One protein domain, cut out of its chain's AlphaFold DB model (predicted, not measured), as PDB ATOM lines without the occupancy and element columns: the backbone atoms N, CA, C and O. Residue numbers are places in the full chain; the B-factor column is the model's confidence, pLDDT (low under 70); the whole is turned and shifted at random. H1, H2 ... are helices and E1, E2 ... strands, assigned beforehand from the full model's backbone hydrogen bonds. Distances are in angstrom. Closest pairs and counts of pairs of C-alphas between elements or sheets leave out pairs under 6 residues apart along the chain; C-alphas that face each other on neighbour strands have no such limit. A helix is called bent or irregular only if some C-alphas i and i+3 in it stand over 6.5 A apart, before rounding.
ATOM      1  N   ARG A  14     -16.608  39.123  -8.419       52.84
ATOM      2  CA  ARG A  14     -16.967  40.403  -9.056       52.84
ATOM      3  C   ARG A  14     -18.279  40.919  -8.488       52.84
ATOM      4  O   ARG A  14     -19.298  40.239  -8.568       52.84
ATOM      5  N   ILE A  15     -18.248  42.143  -7.965       49.75
ATOM      6  CA  ILE A  15     -19.432  42.858  -7.486       49.75
ATOM      7  C   ILE A  15     -19.901  43.807  -8.594       49.75
ATOM      8  O   ILE A  15     -19.238  44.796  -8.902       49.75
ATOM      9  N   ALA A  16     -21.047  43.505  -9.196       55.16
ATOM     10  CA  ALA A  16     -21.777  44.401 -10.085       55.16
ATOM     11  C   ALA A  16     -22.936  45.030  -9.299       55.16
ATOM     12  O   ALA A  16     -23.962  44.396  -9.056       55.16
ATOM     13  N   ALA A  17     -22.780  46.283  -8.877       43.25
ATOM     14  CA  ALA A  17     -23.812  47.006  -8.137       43.25
ATOM     15  C   ALA A  17     -24.598  47.957  -9.054       43.25
ATOM     16  O   ALA A  17     -24.010  48.792  -9.738       43.25
ATOM     17  N   ALA A  18     -25.932  47.875  -9.031       50.56
ATOM     18  CA  ALA A  18     -26.825  48.909  -9.553       50.56
ATOM     19  C   ALA A  18     -27.600  49.600  -8.435       50.56
ATOM     20  O   ALA A  18     -28.115  49.002  -7.488       50.56
ATOM     21  N   VAL A  19     -27.818  50.893  -8.640       52.47
ATOM     22  CA  VAL A  19     -28.948  51.578  -8.021       52.47
ATOM     23  C   VAL A  19     -30.131  51.407  -8.967       52.47
ATOM     24  O   VAL A  19     -30.074  51.907 -10.090       52.47
ATOM     25  N   LEU A  20     -31.192  50.719  -8.534       57.09
ATOM     26  CA  LEU A  20     -32.387  50.533  -9.357       57.09
ATOM     27  C   LEU A  20     -33.125  51.869  -9.480       57.09
ATOM     28  O   LEU A  20     -33.869  52.281  -8.587       57.09
ATOM     29  N   ARG A  21     -32.862  52.611 -10.557       53.09
ATOM     30  CA  ARG A  21     -33.500  53.912 -10.793       53.09
ATOM     31  C   ARG A  21     -34.932  53.709 -11.278       53.09
ATOM     32  O   ARG A  21     -35.211  52.794 -12.043       53.09
ATOM     33  N   ARG A  22     -35.842  54.535 -10.759       57.34
ATOM     34  CA  ARG A  22     -37.288  54.336 -10.904       57.34
ATOM     35  C   ARG A  22     -37.856  55.018 -12.146       57.34
ATOM     36  O   ARG A  22     -37.382  56.100 -12.483       57.34
ATOM     37  N   PRO A  23     -38.949  54.474 -12.707       49.31
ATOM     38  CA  PRO A  23     -39.807  55.195 -13.641       49.31
ATOM     39  C   PRO A  23     -40.816  56.138 -12.950       49.31
ATOM     40  O   PRO A  23     -41.345  57.024 -13.608       49.31
ATOM     41  N   SER A  24     -41.084  56.009 -11.635       51.62
ATOM     42  CA  SER A  24     -42.011  56.908 -10.911       51.62
ATOM     43  C   SER A  24     -41.511  57.397  -9.536       51.62
ATOM     44  O   SER A  24     -40.733  56.739  -8.837       51.62
ATOM     45  N   LEU A  25     -41.981  58.586  -9.139       56.44
ATOM     46  CA  LEU A  25     -41.529  59.365  -7.974       56.44
ATOM     47  C   LEU A  25     -42.140  58.951  -6.615       56.44
ATOM     48  O   LEU A  25     -41.928  59.641  -5.625       56.44
ATOM     49  N   LYS A  26     -42.851  57.819  -6.509       57.91
ATOM     50  CA  LYS A  26     -43.660  57.468  -5.315       57.91
ATOM     51  C   LYS A  26     -42.892  57.262  -3.989       57.91
ATOM     52  O   LYS A  26     -43.521  57.146  -2.946       57.91
ATOM     53  N   ARG A  27     -41.553  57.211  -3.982       62.28
ATOM     54  CA  ARG A  27     -40.732  56.925  -2.780       62.28
ATOM     55  C   ARG A  27     -39.531  57.861  -2.633       62.28
ATOM     56  O   ARG A  27     -38.992  58.357  -3.622       62.28
ATOM     57  N   LYS A  28     -38.995  58.004  -1.417       64.88
ATOM     58  CA  LYS A  28     -37.837  58.880  -1.135       64.88
ATOM     59  C   LYS A  28     -36.485  58.349  -1.649       64.88
ATOM     60  O   LYS A  28     -35.645  59.153  -2.037       64.88
ATOM     61  N   ALA A  29     -36.250  57.030  -1.688       68.81
ATOM     62  CA  ALA A  29     -34.991  56.441  -2.183       68.81
ATOM     63  C   ALA A  29     -35.167  55.107  -2.944       68.81
ATOM     64  O   ALA A  29     -36.033  54.295  -2.625       68.81
ATOM     65  N   SER A  30     -34.417  54.897  -4.024       73.06
ATOM     66  CA  SER A  30     -34.494  53.679  -4.850       73.06
ATOM     67  C   SER A  30     -34.049  52.422  -4.102       73.06
ATOM     68  O   SER A  30     -33.126  52.502  -3.291       73.06
ATOM     69  N   LEU A  31     -34.634  51.260  -4.426       80.25
ATOM     70  CA  LEU A  31     -34.039  49.977  -4.046       80.25
ATOM     71  C   LEU A  31     -32.617  49.880  -4.618       80.25
ATOM     72  O   LEU A  31     -32.339  50.325  -5.734       80.25
ATOM     73  N   LYS A  32     -31.701  49.302  -3.848       84.31
ATOM     74  CA  LYS A  32     -30.358  48.981  -4.328       84.31
ATOM     75  C   LYS A  32     -30.305  47.497  -4.654       84.31
ATOM     76  O   LYS A  32     -30.670  46.687  -3.809       84.31
ATOM     77  N   LEU A  33     -29.850  47.168  -5.859       83.06
ATOM     78  CA  LEU A  33     -29.658  45.799  -6.326       83.06
ATOM     79  C   LEU A  33     -28.183  45.603  -6.630       83.06
ATOM     80  O   LEU A  33     -27.648  46.215  -7.549       83.06
ATOM     81  N   SER A  34     -27.528  44.746  -5.864       83.00
ATOM     82  CA  SER A  34     -26.143  44.363  -6.118       83.00
ATOM     83  C   SER A  34     -26.073  42.882  -6.433       83.00
ATOM     84  O   SER A  34     -26.826  42.088  -5.876       83.00
ATOM     85  N   ILE A  35     -25.191  42.528  -7.352       82.19
ATOM     86  CA  ILE A  35     -24.929  41.155  -7.747       82.19
ATOM     87  C   ILE A  35     -23.474  40.871  -7.447       82.19
ATOM     88  O   ILE A  35     -22.592  41.600  -7.895       82.19
ATOM     89  N   GLU A  36     -23.228  39.798  -6.718       80.56
ATOM     90  CA  GLU A  36     -21.893  39.264  -6.502       80.56
ATOM     91  C   GLU A  36     -21.822  37.923  -7.212       80.56
ATOM     92  O   GLU A  36     -22.655  37.049  -6.982       80.56
ATOM     93  N   VAL A  37     -20.840  37.758  -8.087       78.50
ATOM     94  CA  VAL A  37     -20.559  36.468  -8.713       78.50
ATOM     95  C   VAL A  37     -19.303  35.912  -8.079       78.50
ATOM     96  O   VAL A  37     -18.269  36.579  -8.107       78.50
ATOM     97  N   VAL A  38     -19.403  34.700  -7.543       75.56
ATOM     98  CA  VAL A  38     -18.274  33.919  -7.050       75.56
ATOM     99  C   VAL A  38     -18.086  32.723  -7.968       75.56
ATOM    100  O   VAL A  38     -18.993  31.915  -8.166       75.56
ATOM    101  N   ASP A  39     -16.897  32.635  -8.540       70.50
ATOM    102  CA  ASP A  39     -16.499  31.557  -9.428       70.50
ATOM    103  C   ASP A  39     -15.737  30.493  -8.636       70.50
ATOM    104  O   ASP A  39     -14.716  30.789  -8.016       70.50
ATOM    105  N   LEU A  40     -16.254  29.265  -8.624       65.69
ATOM    106  CA  LEU A  40     -15.702  28.148  -7.853       65.69
ATOM    107  C   LEU A  40     -15.005  27.104  -8.744       65.69
ATOM    108  O   LEU A  40     -14.882  25.949  -8.348       65.69
ATOM    109  N   GLY A  41     -14.578  27.475  -9.961       57.53
ATOM    110  CA  GLY A  41     -13.954  26.531 -10.903       57.53
ATOM    111  C   GLY A  41     -14.945  25.547 -11.542       57.53
ATOM    112  O   GLY A  41     -14.541  24.561 -12.149       57.53
ATOM    113  N   GLY A  42     -16.243  25.831 -11.413       69.12
ATOM    114  CA  GLY A  42     -17.361  25.044 -11.927       69.12
ATOM    115  C   GLY A  42     -18.556  25.949 -12.227       69.12
ATOM    116  O   GLY A  42     -18.403  27.008 -12.835       69.12
ATOM    117  N   ASP A  43     -19.751  25.554 -11.792       75.94
ATOM    118  CA  ASP A  43     -20.927  26.419 -11.892       75.94
ATOM    119  C   ASP A  43     -20.818  27.598 -10.897       75.94
ATOM    120  O   ASP A  43     -20.669  27.368  -9.692       75.94
ATOM    121  N   PRO A  44     -20.884  28.857 -11.370       78.38
ATOM    122  CA  PRO A  44     -20.706  30.042 -10.551       78.38
ATOM    123  C   PRO A  44     -21.884  30.226  -9.597       78.38
ATOM    124  O   PRO A  44     -23.052  30.025  -9.951       78.38
ATOM    125  N   VAL A  45     -21.567  30.686  -8.391       80.62
ATOM    126  CA  VAL A  45     -22.558  31.080  -7.394       80.62
ATOM    127  C   VAL A  45     -22.828  32.566  -7.554       80.62
ATOM    128  O   VAL A  45     -21.939  33.405  -7.409       80.62
ATOM    129  N   VAL A  46     -24.077  32.905  -7.842       82.56
ATOM    130  CA  VAL A  46     -24.540  34.282  -7.949       82.56
ATOM    131  C   VAL A  46     -25.318  34.651  -6.700       82.56
ATOM    132  O   VAL A  46     -26.329  34.038  -6.363       82.56
ATOM    133  N   SER A  47     -24.840  35.679  -6.015       84.31
ATOM    134  CA  SER A  47     -25.516  36.301  -4.888       84.31
ATOM    135  C   SER A  47     -26.227  37.562  -5.351       84.31
ATOM    136  O   SER A  47     -25.590  38.504  -5.816       84.31
ATOM    137  N   VAL A  48     -27.541  37.607  -5.182       86.12
ATOM    138  CA  VAL A  48     -28.350  38.795  -5.420       86.12
ATOM    139  C   VAL A  48     -28.667  39.458  -4.087       86.12
ATOM    140  O   VAL A  48     -29.192  38.830  -3.169       86.12
ATOM    141  N   ILE A  49     -28.334  40.739  -3.976       87.75
ATOM    142  CA  ILE A  49     -28.464  41.539  -2.762       87.75
ATOM    143  C   ILE A  49     -29.426  42.687  -3.043       87.75
ATOM    144  O   ILE A  49     -29.139  43.575  -3.846       87.75
ATOM    145  N   LEU A  50     -30.561  42.680  -2.353       88.19
ATOM    146  CA  LEU A  50     -31.587  43.714  -2.417       88.19
ATOM    147  C   LEU A  50     -31.609  44.492  -1.108       88.19
ATOM    148  O   LEU A  50     -31.861  43.923  -0.051       88.19
ATOM    149  N   ALA A  51     -31.391  45.803  -1.170       88.94
ATOM    150  CA  ALA A  51     -31.453  46.670   0.000       88.94
ATOM    151  C   ALA A  51     -32.502  47.767  -0.173       88.94
ATOM    152  O   ALA A  51     -32.506  48.495  -1.174       88.94
ATOM    153  N   ASN A  52     -33.358  47.916   0.838       89.44
ATOM    154  CA  ASN A  52     -34.308  49.016   0.937       89.44
ATOM    155  C   ASN A  52     -33.692  50.125   1.805       89.44
ATOM    156  O   ASN A  52     -33.483  49.919   3.000       89.44
ATOM    157  N   PRO A  53     -33.348  51.304   1.254       86.31
ATOM    158  CA  PRO A  53     -32.727  52.358   2.048       86.31
ATOM    159  C   PRO A  53     -33.622  52.826   3.202       86.31
ATOM    160  O   PRO A  53     -34.819  53.026   3.018       86.31
ATOM    161  N   ARG A  54     -33.019  53.149   4.356       86.19
ATOM    162  CA  ARG A  54     -33.715  53.699   5.544       86.19
ATOM    163  C   ARG A  54     -34.550  54.959   5.276       86.19
ATOM    164  O   ARG A  54     -35.384  55.325   6.086       86.19
ATOM    165  N   LYS A  55     -34.298  55.654   4.160       85.00
ATOM    166  CA  LYS A  55     -35.060  56.841   3.745       85.00
ATOM    167  C   LYS A  55     -36.478  56.505   3.266       85.00
ATOM    168  O   LYS A  55     -37.292  57.418   3.160       85.00
ATOM    169  N   ASN A  56     -36.757  55.248   2.927       81.31
ATOM    170  CA  ASN A  56     -38.100  54.800   2.576       81.31
ATOM    171  C   ASN A  56     -38.932  54.558   3.836       81.31
ATOM    172  O   ASN A  56     -38.387  54.235   4.884       81.31
ATOM    173  N   LEU A  57     -40.244  54.738   3.718       80.81
ATOM    174  CA  LEU A  57     -41.185  54.559   4.826       80.81
ATOM    175  C   LEU A  57     -41.899  53.204   4.743       80.81
ATOM    176  O   LEU A  57     -42.220  52.623   5.773       80.81
ATOM    177  N   ASP A  58     -42.043  52.665   3.530       84.75
ATOM    178  CA  ASP A  58     -42.807  51.446   3.283       84.75
ATOM    179  C   ASP A  58     -41.907  50.246   2.941       84.75
ATOM    180  O   ASP A  58     -40.861  50.407   2.287       84.75
ATOM    181  N   PRO A  59     -42.317  49.022   3.323       86.19
ATOM    182  CA  PRO A  59     -41.693  47.799   2.839       86.19
ATOM    183  C   PRO A  59     -41.912  47.621   1.330       86.19
ATOM    184  O   PRO A  59     -42.887  48.105   0.750       86.19
ATOM    185  N   VAL A  60     -40.995  46.908   0.674       86.38
ATOM    186  CA  VAL A  60     -41.121  46.568  -0.750       86.38
ATOM    187  C   VAL A  60     -41.422  45.095  -0.912       86.38
ATOM    188  O   VAL A  60     -40.582  44.266  -0.583       86.38
ATOM    189  N   GLU A  61     -42.601  44.784  -1.442       89.44
ATOM    190  CA  GLU A  61     -42.996  43.417  -1.771       89.44
ATOM    191  C   GLU A  61     -42.411  43.033  -3.139       89.44
ATOM    192  O   GLU A  61     -42.792  43.580  -4.184       89.44
ATOM    193  N   VAL A  62     -41.449  42.113  -3.121       88.88
ATOM    194  CA  VAL A  62     -40.846  41.508  -4.307       88.88
ATOM    195  C   VAL A  62     -41.694  40.305  -4.702       88.88
ATOM    196  O   VAL A  62     -41.863  39.369  -3.921       88.88
ATOM    197  N   THR A  63     -42.220  40.327  -5.923       89.00
ATOM    198  CA  THR A  63     -43.120  39.291  -6.450       89.00
ATOM    199  C   THR A  63     -42.385  38.295  -7.339       89.00
ATOM    200  O   THR A  63     -42.764  37.128  -7.414       89.00
ATOM    201  N   ALA A  64     -41.298  38.722  -7.986       87.06
ATOM    202  CA  ALA A  64     -40.436  37.836  -8.749       87.06
ATOM    203  C   ALA A  64     -39.008  38.383  -8.871       87.06
ATOM    204  O   ALA A  64     -38.782  39.580  -8.969       87.06
ATOM    205  N   MET A  65     -38.032  37.485  -8.949       84.31
ATOM    206  CA  MET A  65     -36.671  37.745  -9.408       84.31
ATOM    207  C   MET A  65     -36.208  36.627 -10.347       84.31
ATOM    208  O   MET A  65     -36.328  35.452 -10.004       84.31
ATOM    209  N   SER A  66     -35.737  36.954 -11.547       82.50
ATOM    210  CA  SER A  66     -35.282  35.954 -12.523       82.50
ATOM    211  C   SER A  66     -34.017  36.428 -13.233       82.50
ATOM    212  O   SER A  66     -33.960  37.602 -13.607       82.50
ATOM    213  N   PRO A  67     -33.032  35.550 -13.468       83.19
ATOM    214  CA  PRO A  67     -31.947  35.865 -14.376       83.19
ATOM    215  C   PRO A  67     -32.472  35.931 -15.817       83.19
ATOM    216  O   PRO A  67     -33.384  35.201 -16.214       83.19
ATOM    217  N   MET A  68     -31.895  36.834 -16.596       83.81
ATOM    218  CA  MET A  68     -32.154  37.021 -18.013       83.81
ATOM    219  C   MET A  68     -30.840  36.972 -18.774       83.81
ATOM    220  O   MET A  68     -29.852  37.571 -18.349       83.81
ATOM    221  N   ILE A  69     -30.850  36.286 -19.908       84.75
ATOM    222  CA  ILE A  69     -29.722  36.232 -20.832       84.75
ATOM    223  C   ILE A  69     -29.939  37.305 -21.881       84.75
ATOM    224  O   ILE A  69     -31.000  37.365 -22.498       84.75
ATOM    225  N   ARG A  70     -28.925  38.136 -22.103       83.00
ATOM    226  CA  ARG A  70     -28.899  39.018 -23.261       83.00
ATOM    227  C   ARG A  70     -28.506  38.200 -24.489       83.00
ATOM    228  O   ARG A  70     -27.382  37.705 -24.568       83.00
ATOM    229  N   ILE A  71     -29.428  38.089 -25.431       78.44
ATOM    230  CA  ILE A  71     -29.215  37.577 -26.778       78.44
ATOM    231  C   ILE A  71     -28.884  38.782 -27.653       78.44
ATOM    232  O   ILE A  71     -29.720  39.645 -27.914       78.44
ATOM    233  N   HIS A  72     -27.614  38.901 -28.015       65.38
ATOM    234  CA  HIS A  72     -27.163  39.905 -28.962       65.38
ATOM    235  C   HIS A  72     -25.880  39.414 -29.607       65.38
ATOM    236  O   HIS A  72     -24.886  39.208 -28.909       65.38
ATOM    237  N   ASP A  73     -25.918  39.280 -30.922       62.28
ATOM    238  CA  ASP A  73     -24.730  39.290 -31.756       62.28
ATOM    239  C   ASP A  73     -24.663  40.642 -32.488       62.28
ATOM    240  O   ASP A  73     -25.695  41.286 -32.682       62.28
ATOM    241  N   GLN A  74     -23.461  41.078 -32.886       54.44
ATOM    242  CA  GLN A  74     -23.193  42.338 -33.610       54.44
ATOM    243  C   GLN A  74     -24.002  42.476 -34.908       54.44
ATOM    244  O   GLN A  74     -24.075  43.545 -35.508       54.44
ATOM    245  N   SER A  75     -24.586  41.369 -35.342       52.44
ATOM    246  CA  SER A  75     -25.318  41.194 -36.575       52.44
ATOM    247  C   SER A  75     -26.841  41.165 -36.407       52.44
ATOM    248  O   SER A  75     -27.567  41.214 -37.401       52.44
ATOM    249  N   CYS A  76     -27.326  41.085 -35.164       51.50
ATOM    250  CA  CYS A  76     -28.740  41.156 -34.814       51.50
ATOM    251  C   CYS A  76     -29.117  42.612 -34.498       51.50
ATOM    252  O   CYS A  76     -28.271  43.392 -34.068       51.50
ATOM    253  N   GLY A  77     -30.390  42.974 -34.693       64.25
ATOM    254  CA  GLY A  77     -30.922  44.306 -34.376       64.25
ATOM    255  C   GLY A  77     -30.913  44.634 -32.873       64.25
ATOM    256  O   GLY A  77     -29.880  44.603 -32.203       64.25
ATOM    257  N   GLU A  78     -32.065  44.988 -32.304       65.88
ATOM    258  CA  GLU A  78     -32.126  45.262 -30.864       65.88
ATOM    259  C   GLU A  78     -31.809  44.004 -30.027       65.88
ATOM    260  O   GLU A  78     -32.190  42.895 -30.405       65.88
ATOM    261  N   PRO A  79     -31.095  44.142 -28.891       67.25
ATOM    262  CA  PRO A  79     -30.775  43.010 -28.030       67.25
ATOM    263  C   PRO A  79     -32.049  42.409 -27.425       67.25
ATOM    264  O   PRO A  79     -32.787  43.090 -26.710       67.25
ATOM    265  N   GLU A  80     -32.267  41.113 -27.636       76.19
ATOM    266  CA  GLU A  80     -33.369  40.382 -27.016       76.19
ATOM    267  C   GLU A  80     -32.947  39.874 -25.631       76.19
ATOM    268  O   GLU A  80     -31.823  39.413 -25.428       76.19
ATOM    269  N   PHE A  81     -33.835  39.953 -24.639       80.19
ATOM    270  CA  PHE A  81     -33.559  39.443 -23.295       80.19
ATOM    271  C   PHE A  81     -34.443  38.243 -22.992       80.19
ATOM    272  O   PHE A  81     -35.658  38.362 -22.829       80.19
ATOM    273  N   LEU A  82     -33.814  37.083 -22.856       81.62
ATOM    274  CA  LEU A  82     -34.502  35.833 -22.604       81.62
ATOM    275  C   LEU A  82     -34.552  35.542 -21.109       81.62
ATOM    276  O   LEU A  82     -33.521  35.400 -20.450       81.62
ATOM    277  N   GLN A  83     -35.763  35.435 -20.569       80.00
ATOM    278  CA  GLN A  83     -35.958  35.033 -19.182       80.00
ATOM    279  C   GLN A  83     -35.636  33.549 -19.007       80.00
ATOM    280  O   GLN A  83     -36.243  32.687 -19.642       80.00
ATOM    281  N   ILE A  84     -34.757  33.248 -18.055       76.94
ATOM    282  CA  ILE A  84     -34.504  31.876 -17.627       76.94
ATOM    283  C   ILE A  84     -35.652  31.455 -16.697       76.94
ATOM    284  O   ILE A  84     -35.819  32.013 -15.606       76.94
ATOM    285  N   ARG A  85     -36.498  30.511 -17.136       66.75
ATOM    286  CA  ARG A  85     -37.621  30.005 -16.327       66.75
ATOM    287  C   ARG A  85     -37.098  29.125 -15.187       66.75
ATOM    288  O   ARG A  85     -36.211  28.299 -15.374       66.75
ATOM    289  N   ARG A  86     -37.636  29.352 -13.988       62.62
ATOM    290  CA  ARG A  86     -37.157  28.763 -12.727       62.62
ATOM    291  C   ARG A  86     -37.392  27.257 -12.670       62.62
ATOM    292  O   ARG A  86     -38.418  26.782 -13.141       62.62
ATOM    293  N   GLY A  87     -36.454  26.547 -12.046       55.47
ATOM    294  CA  GLY A  87     -36.554  25.117 -11.734       55.47
ATOM    295  C   GLY A  87     -35.338  24.308 -12.183       55.47
ATOM    296  O   GLY A  87     -34.877  23.450 -11.442       55.47
ATOM    297  N   GLN A  88     -34.770  24.616 -13.353       56.09
ATOM    298  CA  GLN A  88     -33.667  23.830 -13.929       56.09
ATOM    299  C   GLN A  88     -32.292  24.515 -13.827       56.09
ATOM    300  O   GLN A  88     -31.280  23.833 -13.747       56.09
ATOM    301  N   TYR A  89     -32.253  25.851 -13.773       57.66
ATOM    302  CA  TYR A  89     -31.027  26.642 -13.981       57.66
ATOM    303  C   TYR A  89     -30.468  27.301 -12.710       57.66
ATOM    304  O   TYR A  89     -29.424  27.948 -12.766       57.66
ATOM    305  N   GLY A  90     -31.184  27.171 -11.591       61.03
ATOM    306  CA  GLY A  90     -30.855  27.744 -10.290       61.03
ATOM    307  C   GLY A  90     -32.080  27.761  -9.376       61.03
ATOM    308  O   GLY A  90     -33.223  27.779  -9.851       61.03
ATOM    309  N   GLU A  91     -31.846  27.762  -8.064       66.50
ATOM    310  CA  GLU A  91     -32.909  27.930  -7.072       66.50
ATOM    311  C   GLU A  91     -33.534  29.327  -7.202       66.50
ATOM    312  O   GLU A  91     -33.135  30.150  -8.032       66.50
ATOM    313  N   SER A  92     -34.552  29.635  -6.413       68.38
ATOM    314  CA  SER A  92     -35.137  30.975  -6.317       68.38
ATOM    315  C   SER A  92     -35.664  31.166  -4.904       68.38
ATOM    316  O   SER A  92     -36.089  30.179  -4.303       68.38
ATOM    317  N   PRO A  93     -35.647  32.388  -4.345       75.19
ATOM    318  CA  PRO A  93     -36.219  32.575  -3.023       75.19
ATOM    319  C   PRO A  93     -37.734  32.328  -3.092       75.19
ATOM    320  O   PRO A  93     -38.331  32.470  -4.166       75.19
ATOM    321  N   PRO A  94     -38.376  31.962  -1.973       79.44
ATOM    322  CA  PRO A  94     -39.827  31.886  -1.923       79.44
ATOM    323  C   PRO A  94     -40.413  33.280  -2.171       79.44
ATOM    324  O   PRO A  94     -39.980  34.263  -1.569       79.44
ATOM    325  N   PHE A  95     -41.382  33.368  -3.083       85.44
ATOM    326  CA  PHE A  95     -42.093  34.609  -3.392       85.44
ATOM    327  C   PHE A  95     -43.560  34.515  -2.965       85.44
ATOM    328  O   PHE A  95     -44.132  33.426  -3.039       85.44
ATOM    329  N   PRO A  96     -44.193  35.649  -2.621       89.44
ATOM    330  CA  PRO A  96     -43.588  36.977  -2.472       89.44
ATOM    331  C   PRO A  96     -42.789  37.116  -1.164       89.44
ATOM    332  O   PRO A  96     -43.033  36.395  -0.201       89.44
ATOM    333  N   PHE A  97     -41.853  38.068  -1.108       89.50
ATOM    334  CA  PHE A  97     -41.187  38.460   0.142       89.50
ATOM    335  C   PHE A  97     -41.057  39.982   0.259       89.50
ATOM    336  O   PHE A  97     -40.991  40.690  -0.745       89.50
ATOM    337  N   SER A  98     -40.991  40.489   1.491       89.88
ATOM    338  CA  SER A  98     -40.939  41.928   1.775       89.88
ATOM    339  C   SER A  98     -39.555  42.381   2.233       89.88
ATOM    340  O   SER A  98     -38.957  41.784   3.125       89.88
ATOM    341  N   VAL A  99     -39.065  43.487   1.669       88.88
ATOM    342  CA  VAL A  99     -37.828  44.159   2.096       88.88
ATOM    343  C   VAL A  99     -38.189  45.422   2.877       88.88
ATOM    344  O   VAL A  99     -38.596  46.432   2.296       88.88
ATOM    345  N   PHE A 100     -38.056  45.373   4.200       91.44
ATOM    346  CA  PHE A 100     -38.382  46.488   5.097       91.44
ATOM    347  C   PHE A 100     -37.380  47.648   4.988       91.44
ATOM    348  O   PHE A 100     -36.226  47.420   4.624       91.44
ATOM    349  N   PRO A 101     -37.772  48.894   5.312       89.88
ATOM    350  CA  PRO A 101     -36.847  50.024   5.337       89.88
ATOM    351  C   PRO A 101     -35.599  49.758   6.186       89.88
ATOM    352  O   PRO A 101     -35.679  49.386   7.351       89.88
ATOM    353  N   GLY A 102     -34.423  49.955   5.595       88.56
ATOM    354  CA  GLY A 102     -33.131  49.670   6.218       88.56
ATOM    355  C   GLY A 102     -32.682  48.210   6.156       88.56
ATOM    356  O   GLY A 102     -31.528  47.944   6.489       88.56
ATOM    357  N   ALA A 103     -33.540  47.288   5.714       91.19
ATOM    358  CA  ALA A 103     -33.200  45.880   5.582       91.19
ATOM    359  C   ALA A 103     -32.438  45.594   4.283       91.19
ATOM    360  O   ALA A 103     -32.602  46.267   3.258       91.19
ATOM    361  N   THR A 104     -31.621  44.545   4.342       90.25
ATOM    362  CA  THR A 104     -30.942  43.954   3.192       90.25
ATOM    363  C   THR A 104     -31.291  42.475   3.142       90.25
ATOM    364  O   THR A 104     -31.119  41.770   4.131       90.25
ATOM    365  N   VAL A 105     -31.783  42.017   1.996       89.62
ATOM    366  CA  VAL A 105     -32.058  40.609   1.717       89.62
ATOM    367  C   VAL A 105     -30.998  40.116   0.748       89.62
ATOM    368  O   VAL A 105     -30.817  40.689  -0.328       89.62
ATOM    369  N   LYS A 106     -30.289  39.058   1.140       87.50
ATOM    370  CA  LYS A 106     -29.319  38.359   0.299       87.50
ATOM    371  C   LYS A 106     -29.897  37.009  -0.083       87.50
ATOM    372  O   LYS A 106     -30.399  36.281   0.768       87.50
ATOM    373  N   TRP A 107     -29.802  36.684  -1.360       85.81
ATOM    374  CA  TRP A 107     -30.193  35.397  -1.899       85.81
ATOM    375  C   TRP A 107     -29.074  34.855  -2.785       85.81
ATOM    376  O   TRP A 107     -28.441  35.625  -3.502       85.81
ATOM    377  N   GLN A 108     -28.813  33.554  -2.721       84.69
ATOM    378  CA  GLN A 108     -27.740  32.909  -3.472       84.69
ATOM    379  C   GLN A 108     -28.296  31.797  -4.346       84.69
ATOM    380  O   GLN A 108     -29.241  31.109  -3.965       84.69
ATOM    381  N   THR A 109     -27.696  31.628  -5.519       81.31
ATOM    382  CA  THR A 109     -28.023  30.541  -6.434       81.31
ATOM    383  C   THR A 109     -26.803  30.085  -7.182       81.31
ATOM    384  O   THR A 109     -25.950  30.894  -7.544       81.31
ATOM    385  N   GLN A 110     -26.739  28.793  -7.449       81.50
ATOM    386  CA  GLN A 110     -25.770  28.246  -8.373       81.50
ATOM    387  C   GLN A 110     -26.384  28.250  -9.772       81.50
ATOM    388  O   GLN A 110     -27.453  27.675  -9.986       81.50
ATOM    389  N   LEU A 111     -25.729  28.925 -10.716       79.19
ATOM    390  CA  LEU A 111     -26.172  28.940 -12.106       79.19
ATOM    391  C   LEU A 111     -25.568  27.757 -12.854       79.19
ATOM    392  O   LEU A 111     -24.352  27.697 -13.008       79.19
ATOM    393  N   ARG A 112     -26.413  26.871 -13.389       80.31
ATOM    394  CA  ARG A 112     -25.955  25.778 -14.262       80.31
ATOM    395  C   ARG A 112     -25.515  26.326 -15.612       80.31
ATOM    396  O   ARG A 112     -26.326  26.508 -16.520       80.31
ATOM    397  N   MET A 113     -24.227  26.626 -15.760       79.00
ATOM    398  CA  MET A 113     -23.731  27.370 -16.921       79.00
ATOM    399  C   MET A 113     -23.771  26.564 -18.211       79.00
ATOM    400  O   MET A 113     -23.808  27.169 -19.281       79.00
ATOM    401  N   ARG A 114     -23.778  25.230 -18.129       78.50
ATOM    402  CA  ARG A 114     -24.020  24.364 -19.288       78.50
ATOM    403  C   ARG A 114     -25.385  24.663 -19.901       78.50
ATOM    404  O   ARG A 114     -25.455  25.107 -21.041       78.50
ATOM    405  N   ASP A 115     -26.433  24.552 -19.095       79.69
ATOM    406  CA  ASP A 115     -27.811  24.744 -19.538       79.69
ATOM    407  C   ASP A 115     -28.048  26.198 -20.002       79.69
ATOM    408  O   ASP A 115     -28.706  26.443 -21.014       79.69
ATOM    409  N   VAL A 116     -27.448  27.180 -19.314       79.94
ATOM    410  CA  VAL A 116     -27.487  28.601 -19.715       79.94
ATOM    411  C   VAL A 116     -26.814  28.831 -21.072       79.94
ATOM    412  O   VAL A 116     -27.330  29.597 -21.886       79.94
ATOM    413  N   LYS A 117     -25.670  28.187 -21.334       80.12
ATOM    414  CA  LYS A 117     -24.957  28.292 -22.617       80.12
ATOM    415  C   LYS A 117     -25.720  27.614 -23.744       80.12
ATOM    416  O   LYS A 117     -25.789  28.187 -24.825       80.12
ATOM    417  N   ASP A 118     -26.286  26.439 -23.504       82.12
ATOM    418  CA  ASP A 118     -27.053  25.705 -24.516       82.12
ATOM    419  C   ASP A 118     -28.289  26.510 -24.935       82.12
ATOM    420  O   ASP A 118     -28.569  26.674 -26.125       82.12
ATOM    421  N   LEU A 119     -28.963  27.120 -23.958       82.88
ATOM    422  CA  LEU A 119     -30.070  28.033 -24.198       82.88
ATOM    423  C   LEU A 119     -29.605  29.298 -24.944       82.88
ATOM    424  O   LEU A 119     -30.216  29.680 -25.937       82.88
ATOM    425  N   HIS A 120     -28.493  29.917 -24.543       81.62
ATOM    426  CA  HIS A 120     -27.940  31.071 -25.261       81.62
ATOM    427  C   HIS A 120     -27.607  30.750 -26.723       81.62
ATOM    428  O   HIS A 120     -27.974  31.524 -27.605       81.62
ATOM    429  N   LYS A 121     -26.962  29.607 -26.986       80.88
ATOM    430  CA  LYS A 121     -26.622  29.154 -28.341       80.88
ATOM    431  C   LYS A 121     -27.867  28.987 -29.195       80.88
ATOM    432  O   LYS A 121     -27.948  29.597 -30.251       80.88
ATOM    433  N   LYS A 122     -28.857  28.237 -28.703       84.00
ATOM    434  CA  LYS A 122     -30.105  27.985 -29.429       84.00
ATOM    435  C   LYS A 122     -30.799  29.283 -29.847       84.00
ATOM    436  O   LYS A 122     -31.110  29.463 -31.014       84.00
ATOM    437  N   TYR A 123     -31.002  30.205 -28.909       82.81
ATOM    438  CA  TYR A 123     -31.714  31.449 -29.210       82.81
ATOM    439  C   TYR A 123     -30.891  32.427 -30.051       82.81
ATOM    440  O   TYR A 123     -31.461  33.187 -30.826       82.81
ATOM    441  N   THR A 124     -29.562  32.401 -29.932       79.50
ATOM    442  CA  THR A 124     -28.687  33.177 -30.823       79.50
ATOM    443  C   THR A 124     -28.769  32.635 -32.247       79.50
ATOM    444  O   THR A 124     -28.960  33.414 -33.173       79.50
ATOM    445  N   SER A 125     -28.732  31.311 -32.419       80.44
ATOM    446  CA  SER A 125     -28.960  30.637 -33.700       80.44
ATOM    447  C   SER A 125     -30.318  30.986 -34.310       80.44
ATOM    448  O   SER A 125     -30.377  31.364 -35.475       80.44
ATOM    449  N   ASP A 126     -31.396  30.930 -33.524       83.19
ATOM    450  CA  ASP A 126     -32.746  31.280 -33.986       83.19
ATOM    451  C   ASP A 126     -32.824  32.757 -34.427       83.19
ATOM    452  O   ASP A 126     -33.415  33.081 -35.462       83.19
ATOM    453  N   ALA A 127     -32.189  33.664 -33.675       78.44
ATOM    454  CA  ALA A 127     -32.132  35.090 -34.000       78.44
ATOM    455  C   ALA A 127     -31.290  35.375 -35.256       78.44
ATOM    456  O   ALA A 127     -31.701  36.174 -36.106       78.44
ATOM    457  N   MET A 128     -30.144  34.706 -35.403       79.19
ATOM    458  CA  MET A 128     -29.290  34.782 -36.592       79.19
ATOM    459  C   MET A 128     -30.029  34.265 -37.821       79.19
ATOM    460  O   MET A 128     -30.096  34.977 -38.816       79.19
ATOM    461  N   LEU A 129     -30.660  33.091 -37.742       83.50
ATOM    462  CA  LEU A 129     -31.430  32.514 -38.843       83.50
ATOM    463  C   LEU A 129     -32.552  33.455 -39.299       83.50
ATOM    464  O   LEU A 129     -32.708  33.707 -40.493       83.50
ATOM    465  N   LYS A 130     -33.297  34.037 -38.351       82.00
ATOM    466  CA  LYS A 130     -34.359  35.008 -38.646       82.00
ATOM    467  C   LYS A 130     -33.828  36.278 -39.325       82.00
ATOM    468  O   LYS A 130     -34.520  36.848 -40.164       82.00
ATOM    469  N   THR A 131     -32.638  36.740 -38.940       80.06
ATOM    470  CA  THR A 131     -32.066  38.012 -39.415       80.06
ATOM    471  C   THR A 131     -31.304  37.857 -40.731       80.06
ATOM    472  O   THR A 131     -31.388  38.714 -41.606       80.06
ATOM    473  N   TRP A 132     -30.535  36.781 -40.873       81.12
ATOM    474  CA  TRP A 132     -29.637  36.534 -42.001       81.12
ATOM    475  C   TRP A 132     -30.272  35.703 -43.116       81.12
ATOM    476  O   TRP A 132     -29.785  35.742 -44.248       81.12
ATOM    477  N   GLY A 133     -31.346  34.969 -42.810       83.75
ATOM    478  CA  GLY A 133     -31.907  33.956 -43.695       83.75
ATOM    479  C   GLY A 133     -31.053  32.685 -43.752       83.75
ATOM    480  O   GLY A 133     -29.962  32.611 -43.182       83.75
ATOM    481  N   GLU A 134     -31.557  31.668 -44.452       87.00
ATOM    482  CA  GLU A 134     -30.978  30.317 -44.457       87.00
ATOM    483  C   GLU A 134     -29.556  30.267 -45.034       87.00
ATOM    484  O   GLU A 134     -28.672  29.691 -44.407       87.00
ATOM    485  N   ASN A 135     -29.300  30.932 -46.165       82.31
ATOM    486  CA  ASN A 135     -28.020  30.820 -46.883       82.31
ATOM    487  C   ASN A 135     -26.822  31.357 -46.079       82.31
ATOM    488  O   ASN A 135     -25.781  30.715 -45.969       82.31
ATOM    489  N   ARG A 136     -26.965  32.543 -45.477       81.12
ATOM    490  CA  ARG A 136     -25.901  33.135 -44.649       81.12
ATOM    491  C   ARG A 136     -25.729  32.401 -43.327       81.12
ATOM    492  O   ARG A 136     -24.623  32.312 -42.804       81.12
ATOM    493  N   TYR A 137     -26.819  31.863 -42.787       82.31
ATOM    494  CA  TYR A 137     -26.755  31.043 -41.588       82.31
ATOM    495  C   TYR A 137     -26.032  29.711 -41.845       82.31
ATOM    496  O   TYR A 137     -25.238  29.292 -41.006       82.31
ATOM    497  N   SER A 138     -26.218  29.079 -43.011       84.06
ATOM    498  CA  SER A 138     -25.458  27.874 -43.376       84.06
ATOM    499  C   SER A 138     -23.961  28.140 -43.534       84.06
ATOM    500  O   SER A 138     -23.166  27.366 -43.008       84.06
ATOM    501  N   GLU A 139     -23.565  29.256 -44.157       85.81
ATOM    502  CA  GLU A 139     -22.147  29.654 -44.255       85.81
ATOM    503  C   GLU A 139     -21.515  29.851 -42.866       85.81
ATOM    504  O   GLU A 139     -20.395  29.410 -42.603       85.81
ATOM    505  N   PHE A 140     -22.254  30.468 -41.940       83.50
ATOM    506  CA  PHE A 140     -21.821  30.616 -40.551       83.50
ATOM    507  C   PHE A 140     -21.663  29.268 -39.839       83.50
ATOM    508  O   PHE A 140     -20.668  29.055 -39.146       83.50
ATOM    509  N   LEU A 141     -22.608  28.341 -40.022       83.56
ATOM    510  CA  LEU A 141     -22.509  27.000 -39.442       83.56
ATOM    511  C   LEU A 141     -21.298  26.227 -39.978       83.56
ATOM    512  O   LEU A 141     -20.627  25.544 -39.206       83.56
ATOM    513  N   GLU A 142     -20.989  26.348 -41.269       84.00
ATOM    514  CA  GLU A 142     -19.781  25.756 -41.851       84.00
ATOM    515  C   GLU A 142     -18.505  26.353 -41.244       84.00
ATOM    516  O   GLU A 142     -17.587  25.611 -40.889       84.00
ATOM    517  N   ALA A 143     -18.460  27.672 -41.042       82.50
ATOM    518  CA  ALA A 143     -17.335  28.335 -40.384       82.50
ATOM    519  C   ALA A 143     -17.170  27.902 -38.912       82.50
ATOM    520  O   ALA A 143     -16.051  27.634 -38.467       82.50
ATOM    521  N   GLU A 144     -18.268  27.765 -38.161       82.94
ATOM    522  CA  GLU A 144     -18.266  27.235 -36.787       82.94
ATOM    523  C   GLU A 144     -17.755  25.787 -36.734       82.94
ATOM    524  O   GLU A 144     -16.972  25.434 -35.847       82.94
ATOM    525  N   LEU A 145     -18.139  24.944 -37.700       83.81
ATOM    526  CA  LEU A 145     -17.640  23.569 -37.812       83.81
ATOM    527  C   LEU A 145     -16.133  23.537 -38.089       83.81
ATOM    528  O   LEU A 145     -15.401  22.829 -37.393       83.81
ATOM    529  N   GLN A 146     -15.652  24.351 -39.031       83.38
ATOM    530  CA  GLN A 146     -14.220  24.478 -39.323       83.38
ATOM    531  C   GLN A 146     -13.435  24.972 -38.098       83.38
ATOM    532  O   GLN A 146     -12.361  24.450 -37.785       83.38
ATOM    533  N   MET A 147     -13.983  25.932 -37.347       81.31
ATOM    534  CA  MET A 147     -13.375  26.399 -36.101       81.31
ATOM    535  C   MET A 147     -13.358  25.298 -35.032       81.31
ATOM    536  O   MET A 147     -12.341  25.098 -34.366       81.31
ATOM    537  N   ALA A 148     -14.435  24.522 -34.893       80.38
ATOM    538  CA  ALA A 148     -14.494  23.390 -33.970       80.38
ATOM    539  C   ALA A 148     -13.456  22.304 -34.303       80.38
ATOM    540  O   ALA A 148     -12.885  21.693 -33.394       80.38
ATOM    541  N   GLU A 149     -13.176  22.074 -35.585       84.44
ATOM    542  CA  GLU A 149     -12.096  21.193 -36.029       84.44
ATOM    543  C   GLU A 149     -10.717  21.765 -35.691       84.44
ATOM    544  O   GLU A 149      -9.891  21.054 -35.116       84.44
ATOM    545  N   LEU A 150     -10.475  23.057 -35.947       83.56
ATOM    546  CA  LEU A 150      -9.223  23.739 -35.588       83.56
ATOM    547  C   LEU A 150      -8.942  23.682 -34.081       83.56
ATOM    548  O   LEU A 150      -7.802  23.457 -33.670       83.56
ATOM    549  N   LEU A 151      -9.976  23.824 -33.249       80.12
ATOM    550  CA  LEU A 151      -9.862  23.714 -31.793       80.12
ATOM    551  C   LEU A 151      -9.433  22.314 -31.331       80.12
ATOM    552  O   LEU A 151      -8.761  22.201 -30.301       80.12
ATOM    553  N   LYS A 152      -9.785  21.262 -32.082       81.25
ATOM    554  CA  LYS A 152      -9.405  19.866 -31.800       81.25
ATOM    555  C   LYS A 152      -7.997  19.514 -32.280       81.25
ATOM    556  O   LYS A 152      -7.448  18.506 -31.845       81.25
ATOM    557  N   GLN A 153      -7.395  20.320 -33.155       83.06
ATOM    558  CA  GLN A 153      -6.060  20.035 -33.679       83.06
ATOM    559  C   GLN A 153      -4.984  20.119 -32.584       83.06
ATOM    560  O   GLN A 153      -4.982  21.005 -31.719       83.06
ATOM    561  N   ALA A 154      -4.021  19.199 -32.650       74.94
ATOM    562  CA  ALA A 154      -2.802  19.257 -31.853       74.94
ATOM    563  C   ALA A 154      -1.799  20.271 -32.446       74.94
ATOM    564  O   ALA A 154      -1.856  20.633 -33.621       74.94
ATOM    565  N   GLY A 155      -0.858  20.746 -31.625       80.50
ATOM    566  CA  GLY A 155       0.204  21.664 -32.058       80.50
ATOM    567  C   GLY A 155      -0.159  23.158 -32.030       80.50
ATOM    568  O   GLY A 155      -1.181  23.577 -31.488       80.50
ATOM    569  N   ARG A 156       0.730  24.000 -32.584       82.31
ATOM    570  CA  ARG A 156       0.712  25.470 -32.406       82.31
ATOM    571  C   ARG A 156      -0.563  26.144 -32.923       82.31
ATOM    572  O   ARG A 156      -1.047  27.071 -32.279       82.31
ATOM    573  N   LYS A 157      -1.101  25.682 -34.057       82.75
ATOM    574  CA  LYS A 157      -2.327  26.233 -34.659       82.75
ATOM    575  C   LYS A 157      -3.553  25.968 -33.780       82.75
ATOM    576  O   LYS A 157      -4.261  26.912 -33.452       82.75
ATOM    577  N   GLY A 158      -3.731  24.731 -33.315       82.00
ATOM    578  CA  GLY A 158      -4.823  24.390 -32.400       82.00
ATOM    579  C   GLY A 158      -4.697  25.068 -31.034       82.00
ATOM    580  O   GLY A 158      -5.696  25.536 -30.495       82.00
ATOM    581  N   ARG A 159      -3.472  25.221 -30.499       81.56
ATOM    582  CA  ARG A 159      -3.239  26.018 -29.278       81.56
ATOM    583  C   ARG A 159      -3.711  27.459 -29.478       81.56
ATOM    584  O   ARG A 159      -4.575  27.912 -28.741       81.56
ATOM    585  N   LEU A 160      -3.223  28.149 -30.511       82.69
ATOM    586  CA  LEU A 160      -3.630  29.528 -30.812       82.69
ATOM    587  C   LEU A 160      -5.146  29.667 -30.993       82.69
ATOM    588  O   LEU A 160      -5.729  30.566 -30.396       82.69
ATOM    589  N   ALA A 161      -5.786  28.751 -31.725       80.88
ATOM    590  CA  ALA A 161      -7.239  28.737 -31.878       80.88
ATOM    591  C   ALA A 161      -7.959  28.615 -30.524       80.88
ATOM    592  O   ALA A 161      -8.892  29.370 -30.258       80.88
ATOM    593  N   ARG A 162      -7.498  27.730 -29.626       79.38
ATOM    594  CA  ARG A 162      -8.067  27.575 -28.275       79.38
ATOM    595  C   ARG A 162      -7.876  28.815 -27.403       79.38
ATOM    596  O   ARG A 162      -8.805  29.170 -26.681       79.38
ATOM    597  N   ALA A 163      -6.731  29.499 -27.480       79.12
ATOM    598  CA  ALA A 163      -6.543  30.760 -26.751       79.12
ATOM    599  C   ALA A 163      -7.415  31.888 -27.289       79.12
ATOM    600  O   ALA A 163      -8.038  32.592 -26.499       79.12
ATOM    601  N   LEU A 164      -7.469  32.057 -28.612       78.38
ATOM    602  CA  LEU A 164      -8.323  33.065 -29.236       78.38
ATOM    603  C   LEU A 164      -9.784  32.810 -28.870       78.38
ATOM    604  O   LEU A 164     -10.436  33.697 -28.335       78.38
ATOM    605  N   HIS A 165     -10.246  31.565 -28.972       74.88
ATOM    606  CA  HIS A 165     -11.583  31.178 -28.533       74.88
ATOM    607  C   HIS A 165     -11.814  31.414 -27.027       74.88
ATOM    608  O   HIS A 165     -12.897  31.825 -26.618       74.88
ATOM    609  N   ALA A 166     -10.811  31.202 -26.167       71.62
ATOM    610  CA  ALA A 166     -10.922  31.513 -24.739       71.62
ATOM    611  C   ALA A 166     -11.075  33.023 -24.460       71.62
ATOM    612  O   ALA A 166     -11.752  33.392 -23.496       71.62
ATOM    613  N   LEU A 167     -10.474  33.877 -25.295       71.62
ATOM    614  CA  LEU A 167     -10.574  35.339 -25.230       71.62
ATOM    615  C   LEU A 167     -11.889  35.859 -25.833       71.62
ATOM    616  O   LEU A 167     -12.516  36.754 -25.264       71.62
ATOM    617  N   GLU A 168     -12.310  35.280 -26.958       64.31
ATOM    618  CA  GLU A 168     -13.472  35.690 -27.756       64.31
ATOM    619  C   GLU A 168     -14.799  35.135 -27.244       64.31
ATOM    620  O   GLU A 168     -15.846  35.690 -27.568       64.31
ATOM    621  N   ASN A 169     -14.776  34.102 -26.394       62.00
ATOM    622  CA  ASN A 169     -15.970  33.487 -25.814       62.00
ATOM    623  C   ASN A 169     -16.124  33.818 -24.306       62.00
ATOM    624  O   ASN A 169     -16.107  32.919 -23.441       62.00
ATOM    625  N   PRO A 170     -16.239  35.114 -23.927       58.44
ATOM    626  CA  PRO A 170     -16.576  35.481 -22.566       58.44
ATOM    627  C   PRO A 170     -17.991  34.968 -22.286       58.44
ATOM    628  O   PRO A 170     -18.870  35.047 -23.135       58.44
ATOM    629  N   SER A 171     -18.219  34.421 -21.090       67.44
ATOM    630  CA  SER A 171     -19.533  33.899 -20.680       67.44
ATOM    631  C   SER A 171     -20.703  34.794 -21.092       67.44
ATOM    632  O   SER A 171     -20.567  36.020 -21.036       67.44
ATOM    633  N   CYS A 172     -21.855  34.174 -21.357       76.31
ATOM    634  CA  CYS A 172     -23.121  34.842 -21.644       76.31
ATOM    635  C   CYS A 172     -23.333  36.070 -20.747       76.31
ATOM    636  O   CYS A 172     -23.126  36.015 -19.531       76.31
ATOM    637  N   ASN A 173     -23.750  37.179 -21.359       80.88
ATOM    638  CA  ASN A 173     -24.121  38.378 -20.621       80.88
ATOM    639  C   ASN A 173     -25.460  38.125 -19.924       80.88
ATOM    640  O   ASN A 173     -26.468  37.885 -20.589       80.88
ATOM    641  N   LEU A 174     -25.467  38.196 -18.596       82.00
ATOM    642  CA  LEU A 174     -26.660  38.014 -17.776       82.00
ATOM    643  C   LEU A 174     -27.049  39.319 -17.087       82.00
ATOM    644  O   LEU A 174     -26.195  40.150 -16.791       82.00
ATOM    645  N   LEU A 175     -28.329  39.477 -16.779       85.31
ATOM    646  CA  LEU A 175     -28.833  40.436 -15.794       85.31
ATOM    647  C   LEU A 175     -29.892  39.761 -14.925       85.31
ATOM    648  O   LEU A 175     -30.439  38.734 -15.307       85.31
ATOM    649  N   TYR A 176     -30.212  40.326 -13.770       84.31
ATOM    650  CA  TYR A 176     -31.395  39.936 -13.008       84.31
ATOM    651  C   TYR A 176     -32.509  40.933 -13.232       84.31
ATOM    652  O   TYR A 176     -32.310  42.134 -13.059       84.31
ATOM    653  N   ARG A 177     -33.694  40.416 -13.543       85.75
ATOM    654  CA  ARG A 177     -34.937  41.172 -13.495       85.75
ATOM    655  C   ARG A 177     -35.636  40.928 -12.169       85.75
ATOM    656  O   ARG A 177     -35.843  39.776 -11.789       85.75
ATOM    657  N   VAL A 178     -36.007  42.002 -11.489       85.88
ATOM    658  CA  VAL A 178     -36.741  42.010 -10.224       85.88
ATOM    659  C   VAL A 178     -38.071  42.717 -10.453       85.88
ATOM    660  O   VAL A 178     -38.090  43.885 -10.829       85.88
ATOM    661  N   SER A 179     -39.172  42.019 -10.212       87.44
ATOM    662  CA  SER A 179     -40.528  42.555 -10.271       87.44
ATOM    663  C   SER A 179     -41.024  42.801  -8.850       87.44
ATOM    664  O   SER A 179     -40.905  41.951  -7.961       87.44
ATOM    665  N   THR A 180     -41.570  43.990  -8.634       86.12
ATOM    666  CA  THR A 180     -42.133  44.423  -7.355       86.12
ATOM    667  C   THR A 180     -43.586  44.819  -7.543       86.12
ATOM    668  O   THR A 180     -43.975  45.309  -8.605       86.12
ATOM    669  N   LYS A 181     -44.391  44.646  -6.497       84.75
ATOM    670  CA  LYS A 181     -45.824  44.967  -6.541       84.75
ATOM    671  C   LYS A 181     -46.097  46.463  -6.682       84.75
ATOM    672  O   LYS A 181     -47.035  46.856  -7.363       84.75
ATOM    673  N   SER A 182     -45.292  47.295  -6.020       76.69
ATOM    674  CA  SER A 182     -45.518  48.743  -5.947       76.69
ATOM    675  C   SER A 182     -44.768  49.538  -7.014       76.69
ATOM    676  O   SER A 182     -45.270  50.568  -7.463       76.69
ATOM    677  N   ASP A 183     -43.571  49.082  -7.402       72.75
ATOM    678  CA  ASP A 183     -42.632  49.905  -8.166       72.75
ATOM    679  C   ASP A 183     -42.387  49.372  -9.594       72.75
ATOM    680  O   ASP A 183     -41.715  50.039 -10.378       72.75
ATOM    681  N   GLY A 184     -42.960  48.217  -9.956       77.94
ATOM    682  CA  GLY A 184     -42.824  47.611 -11.281       77.94
ATOM    683  C   GLY A 184     -41.567  46.753 -11.434       77.94
ATOM    684  O   GLY A 184     -41.097  46.147 -10.463       77.94
ATOM    685  N   GLU A 185     -41.062  46.663 -12.665       82.44
ATOM    686  CA  GLU A 185     -39.908  45.836 -13.032       82.44
ATOM    687  C   GLU A 185     -38.598  46.626 -13.062       82.44
ATOM    688  O   GLU A 185     -38.540  47.775 -13.500       82.44
ATOM    689  N   PHE A 186     -37.526  45.967 -12.633       79.12
ATOM    690  CA  PHE A 186     -36.180  46.517 -12.560       79.12
ATOM    691  C   PHE A 186     -35.163  45.517 -13.070       79.12
ATOM    692  O   PHE A 186     -35.328  44.317 -12.871       79.12
ATOM    693  N   THR A 187     -34.073  46.009 -13.644       80.56
ATOM    694  CA  THR A 187     -32.963  45.174 -14.100       80.56
ATOM    695  C   THR A 187     -31.659  45.559 -13.413       80.56
ATOM    696  O   THR A 187     -31.403  46.724 -13.101       80.56
ATOM    697  N   SER A 188     -30.824  44.561 -13.143       79.81
ATOM    698  CA  SER A 188     -29.440  44.771 -12.726       79.81
ATOM    699  C   SER A 188     -28.571  45.234 -13.903       79.81
ATOM    700  O   SER A 188     -28.981  45.100 -15.059       79.81
ATOM    701  N   PRO A 189     -27.323  45.681 -13.655       77.81
ATOM    702  CA  PRO A 189     -26.334  45.788 -14.713       77.81
ATOM    703  C   PRO A 189     -26.076  44.405 -15.310       77.81
ATOM    704  O   PRO A 189     -26.284  43.380 -14.647       77.81
ATOM    705  N   LEU A 190     -25.568  44.396 -16.539       78.81
ATOM    706  CA  LEU A 190     -25.044  43.181 -17.142       78.81
ATOM    707  C   LEU A 190     -23.829  42.687 -16.352       78.81
ATOM    708  O   LEU A 190     -22.942  43.466 -16.001       78.81
ATOM    709  N   PHE A 191     -23.770  41.385 -16.119       76.69
ATOM    710  CA  PHE A 191     -22.639  40.701 -15.510       76.69
ATOM    711  C   PHE A 191     -22.289  39.440 -16.305       76.69
ATOM    712  O   PHE A 191     -23.104  38.890 -17.047       76.69
ATOM    713  N   ARG A 192     -21.035  39.002 -16.176       77.56
ATOM    714  CA  ARG A 192     -20.462  37.866 -16.909       77.56
ATOM    715  C   ARG A 192     -19.955  36.828 -15.909       77.56
ATOM    716  O   ARG A 192     -18.958  37.112 -15.244       77.56
ATOM    717  N   PRO A 193     -20.612  35.661 -15.792       69.62
ATOM    718  CA  PRO A 193     -20.326  34.728 -14.708       69.62
ATOM    719  C   PRO A 193     -18.937  34.076 -14.719       69.62
ATOM    720  O   PRO A 193     -18.468  33.687 -13.663       69.62
ATOM    721  N   LEU A 194     -18.282  33.946 -15.883       67.94
ATOM    722  CA  LEU A 194     -17.033  33.168 -16.022       67.94
ATOM    723  C   LEU A 194     -15.855  33.994 -16.559       67.94
ATOM    724  O   LEU A 194     -14.901  33.433 -17.098       67.94
ATOM    725  N   GLN A 195     -15.914  35.327 -16.489       59.84
ATOM    726  CA  GLN A 195     -14.839  36.169 -17.033       59.84
ATOM    727  C   GLN A 195     -13.517  36.054 -16.249       59.84
ATOM    728  O   GLN A 195     -12.464  36.371 -16.791       59.84
ATOM    729  N   SER A 196     -13.560  35.575 -15.005       55.94
ATOM    730  CA  SER A 196     -12.396  35.236 -14.172       55.94
ATOM    731  C   SER A 196     -11.630  34.001 -14.660       55.94
ATOM    732  O   SER A 196     -10.430  33.910 -14.421       55.94
ATOM    733  N   VAL A 197     -12.278  33.086 -15.394       62.75
ATOM    734  CA  VAL A 197     -11.672  31.823 -15.876       62.75
ATOM    735  C   VAL A 197     -10.913  31.993 -17.190       62.75
ATOM    736  O   VAL A 197     -10.384  31.018 -17.709       62.75
ATOM    737  N   VAL A 198     -10.845  33.196 -17.772       66.06
ATOM    738  CA  VAL A 198     -10.116  33.394 -19.040       66.06
ATOM    739  C   VAL A 198      -8.664  32.939 -18.892       66.06
ATOM    740  O   VAL A 198      -8.167  32.230 -19.758       66.06
ATOM    741  N   TRP A 199      -8.020  33.242 -17.761       67.81
ATOM    742  CA  TRP A 199      -6.654  32.794 -17.485       67.81
ATOM    743  C   TRP A 199      -6.525  31.269 -17.406       67.81
ATOM    744  O   TRP A 199      -5.648  30.701 -18.048       67.81
ATOM    745  N   ASN A 200      -7.425  30.592 -16.689       69.12
ATOM    746  CA  ASN A 200      -7.400  29.130 -16.598       69.12
ATOM    747  C   ASN A 200      -7.681  28.484 -17.962       69.12
ATOM    748  O   ASN A 200      -6.974  27.571 -18.345       69.12
ATOM    749  N   ARG A 201      -8.610  29.024 -18.760       69.25
ATOM    750  CA  ARG A 201      -8.864  28.528 -20.126       69.25
ATOM    751  C   ARG A 201      -7.687  28.760 -21.071       69.25
ATOM    752  O   ARG A 201      -7.440  27.936 -21.945       69.25
ATOM    753  N   LEU A 202      -6.977  29.879 -20.921       74.44
ATOM    754  CA  LEU A 202      -5.738  30.148 -21.654       74.44
ATOM    755  C   LEU A 202      -4.637  29.160 -21.255       74.44
ATOM    756  O   LEU A 202      -3.920  28.663 -22.121       74.44
ATOM    757  N   LYS A 203      -4.536  28.852 -19.960       73.94
ATOM    758  CA  LYS A 203      -3.616  27.851 -19.423       73.94
ATOM    759  C   LYS A 203      -3.951  26.452 -19.956       73.94
ATOM    760  O   LYS A 203      -3.091  25.839 -20.582       73.94
ATOM    761  N   ASP A 204      -5.207  26.019 -19.859       72.25
ATOM    762  CA  ASP A 204      -5.695  24.739 -20.397       72.25
ATOM    763  C   ASP A 204      -5.437  24.622 -21.906       72.25
ATOM    764  O   ASP A 204      -5.030  23.575 -22.410       72.25
ATOM    765  N   ALA A 205      -5.623  25.715 -22.656       71.88
ATOM    766  CA  ALA A 205      -5.347  25.745 -24.088       71.88
ATOM    767  C   ALA A 205      -3.876  25.410 -24.410       71.88
ATOM    768  O   ALA A 205      -3.603  24.853 -25.484       71.88
ATOM    769  N   TRP A 206      -2.950  25.761 -23.505       69.44
ATOM    770  CA  TRP A 206      -1.504  25.566 -23.635       69.44
ATOM    771  C   TRP A 206      -1.067  24.203 -23.088       69.44
ATOM    772  O   TRP A 206      -0.170  23.597 -23.673       69.44
ATOM    773  N   GLU A 207      -1.738  23.706 -22.047       68.94
ATOM    774  CA  GLU A 207      -1.474  22.419 -21.384       68.94
ATOM    775  C   GLU A 207      -2.097  21.206 -22.099       68.94
ATOM    776  O   GLU A 207      -1.694  20.077 -21.838       68.94
ATOM    777  N   PHE A 208      -2.994  21.410 -23.075       58.00
ATOM    778  CA  PHE A 208      -3.637  20.361 -23.898       58.00
ATOM    779  C   PHE A 208      -2.668  19.458 -24.709       58.00
ATOM    780  O   PHE A 208      -3.087  18.758 -25.623       58.00
ATOM    781  N   SER A 209      -1.356  19.492 -24.464       47.91
ATOM    782  CA  SER A 209      -0.351  18.755 -25.238       47.91
ATOM    783  C   SER A 209       0.481  17.738 -24.467       47.91
ATOM    784  O   SER A 209       1.444  17.248 -25.042       47.91
TER     785      SER A 209
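This is residues 14 to 209 of the 212 residues of an uncharacterized protein of Cryobacterium sp. TMB1-7 (UniProt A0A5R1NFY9). A sandwich of two sheets, E1, E2, E3 and E7 facing E4, E5, E6, E8 and E9 with strands crossed at 44 degrees, makes one end, and an open frame of helices makes the other. The long helix H1 is bent into a V whose first arm, H1a, packs on E4; H2 folds back from the tip of H1b and lies side by side with H3. The printed part has 196 residues, class mixed, with three named helices and nine named strands, in the order E1 E2 E3 E4 E5 E6 E7 H1 H2 E8 E9 H3. One sheet runs E1 - E2 - E3 - E7, antiparallel; the other is branched, with antiparallel pairs. The whole is elongated, 64 by 39 by 26 A, and only just loose, close to compact, with a radius of gyration of the C-alphas of 20.0 A.

E1, residues 14 to 19, and E2, residues 32 to 38, form a hairpin, with N 16 and O 35 2.8 A apart. E2 and E3, residues 45 to 51, form another, with N 34 and O 49 2.8 A apart; E1 E2 E3 are a meander, each strand the antiparallel neighbour of the one before. E4, residues 60 to 71, bends by 63 degrees at residue 63. On one side of it lie E5, residues 80 to 83, in a hairpin with it, N 71 to O 80 2.7 A, and E6, residues 97 to 99, N 62 to O 97 2.8 A. E7, residues 104 to 110, is antiparallel to E3, N 48 to O 107 2.7 A. H1, residues 113 to 152, was assigned as one helix by its hydrogen bonds but is bent, C-alphas 131 and 134 being 9.3 A apart. H1a, residues 113 to 131, is on the branched sheet at a height of 8.9 A, with Ile 71 and Thr 124 the closest C-alphas of E4 and H1a, 6.0 A. H1b, residues 134 to 152, touches H2, residues 156 to 168, at a steep tilt of 57 degrees, closest C-alphas Leu 151 and Gly 158, 5.1 A. On the other side of E4 lies E8, residues 174 to 180, N 68 to O 175 2.7 A, in a hairpin with E9, residues 184 to 187, N 178 to O 186 2.8 A. H3, residues 195 to 207, irregular with C-alphas 196 and 199 7.1 A apart, touches H2 at a shallow tilt of 5 degrees, opposite ways, closest C-alphas Ala 163 and Leu 202, 5.2 A. Every O i to N i+4 pair is within hydrogen-bond range in H1a, H1b and H2, and 7 of 9 in H3.

E1 begins at C-alpha 14, (-16.967, 40.403, -9.056). E4 is 30.0 A long, H1a 26.2 A and H1b 27.1 A. H3, 19.7 A, ends at C-alpha 207, (-1.474, 22.419, -21.384).

The C-alphas of Leu 57 and Gly 155, the two farthest apart, are 64.5 A apart. The printed part has no cut. The links E1 to E2 and E5 to E6 are long, with 12 and 13 residues. The mean pLDDT of the printed part is 76.3; residues under 70 include 14 to 29, 72 to 79, 85 to 92 and 193 to 201.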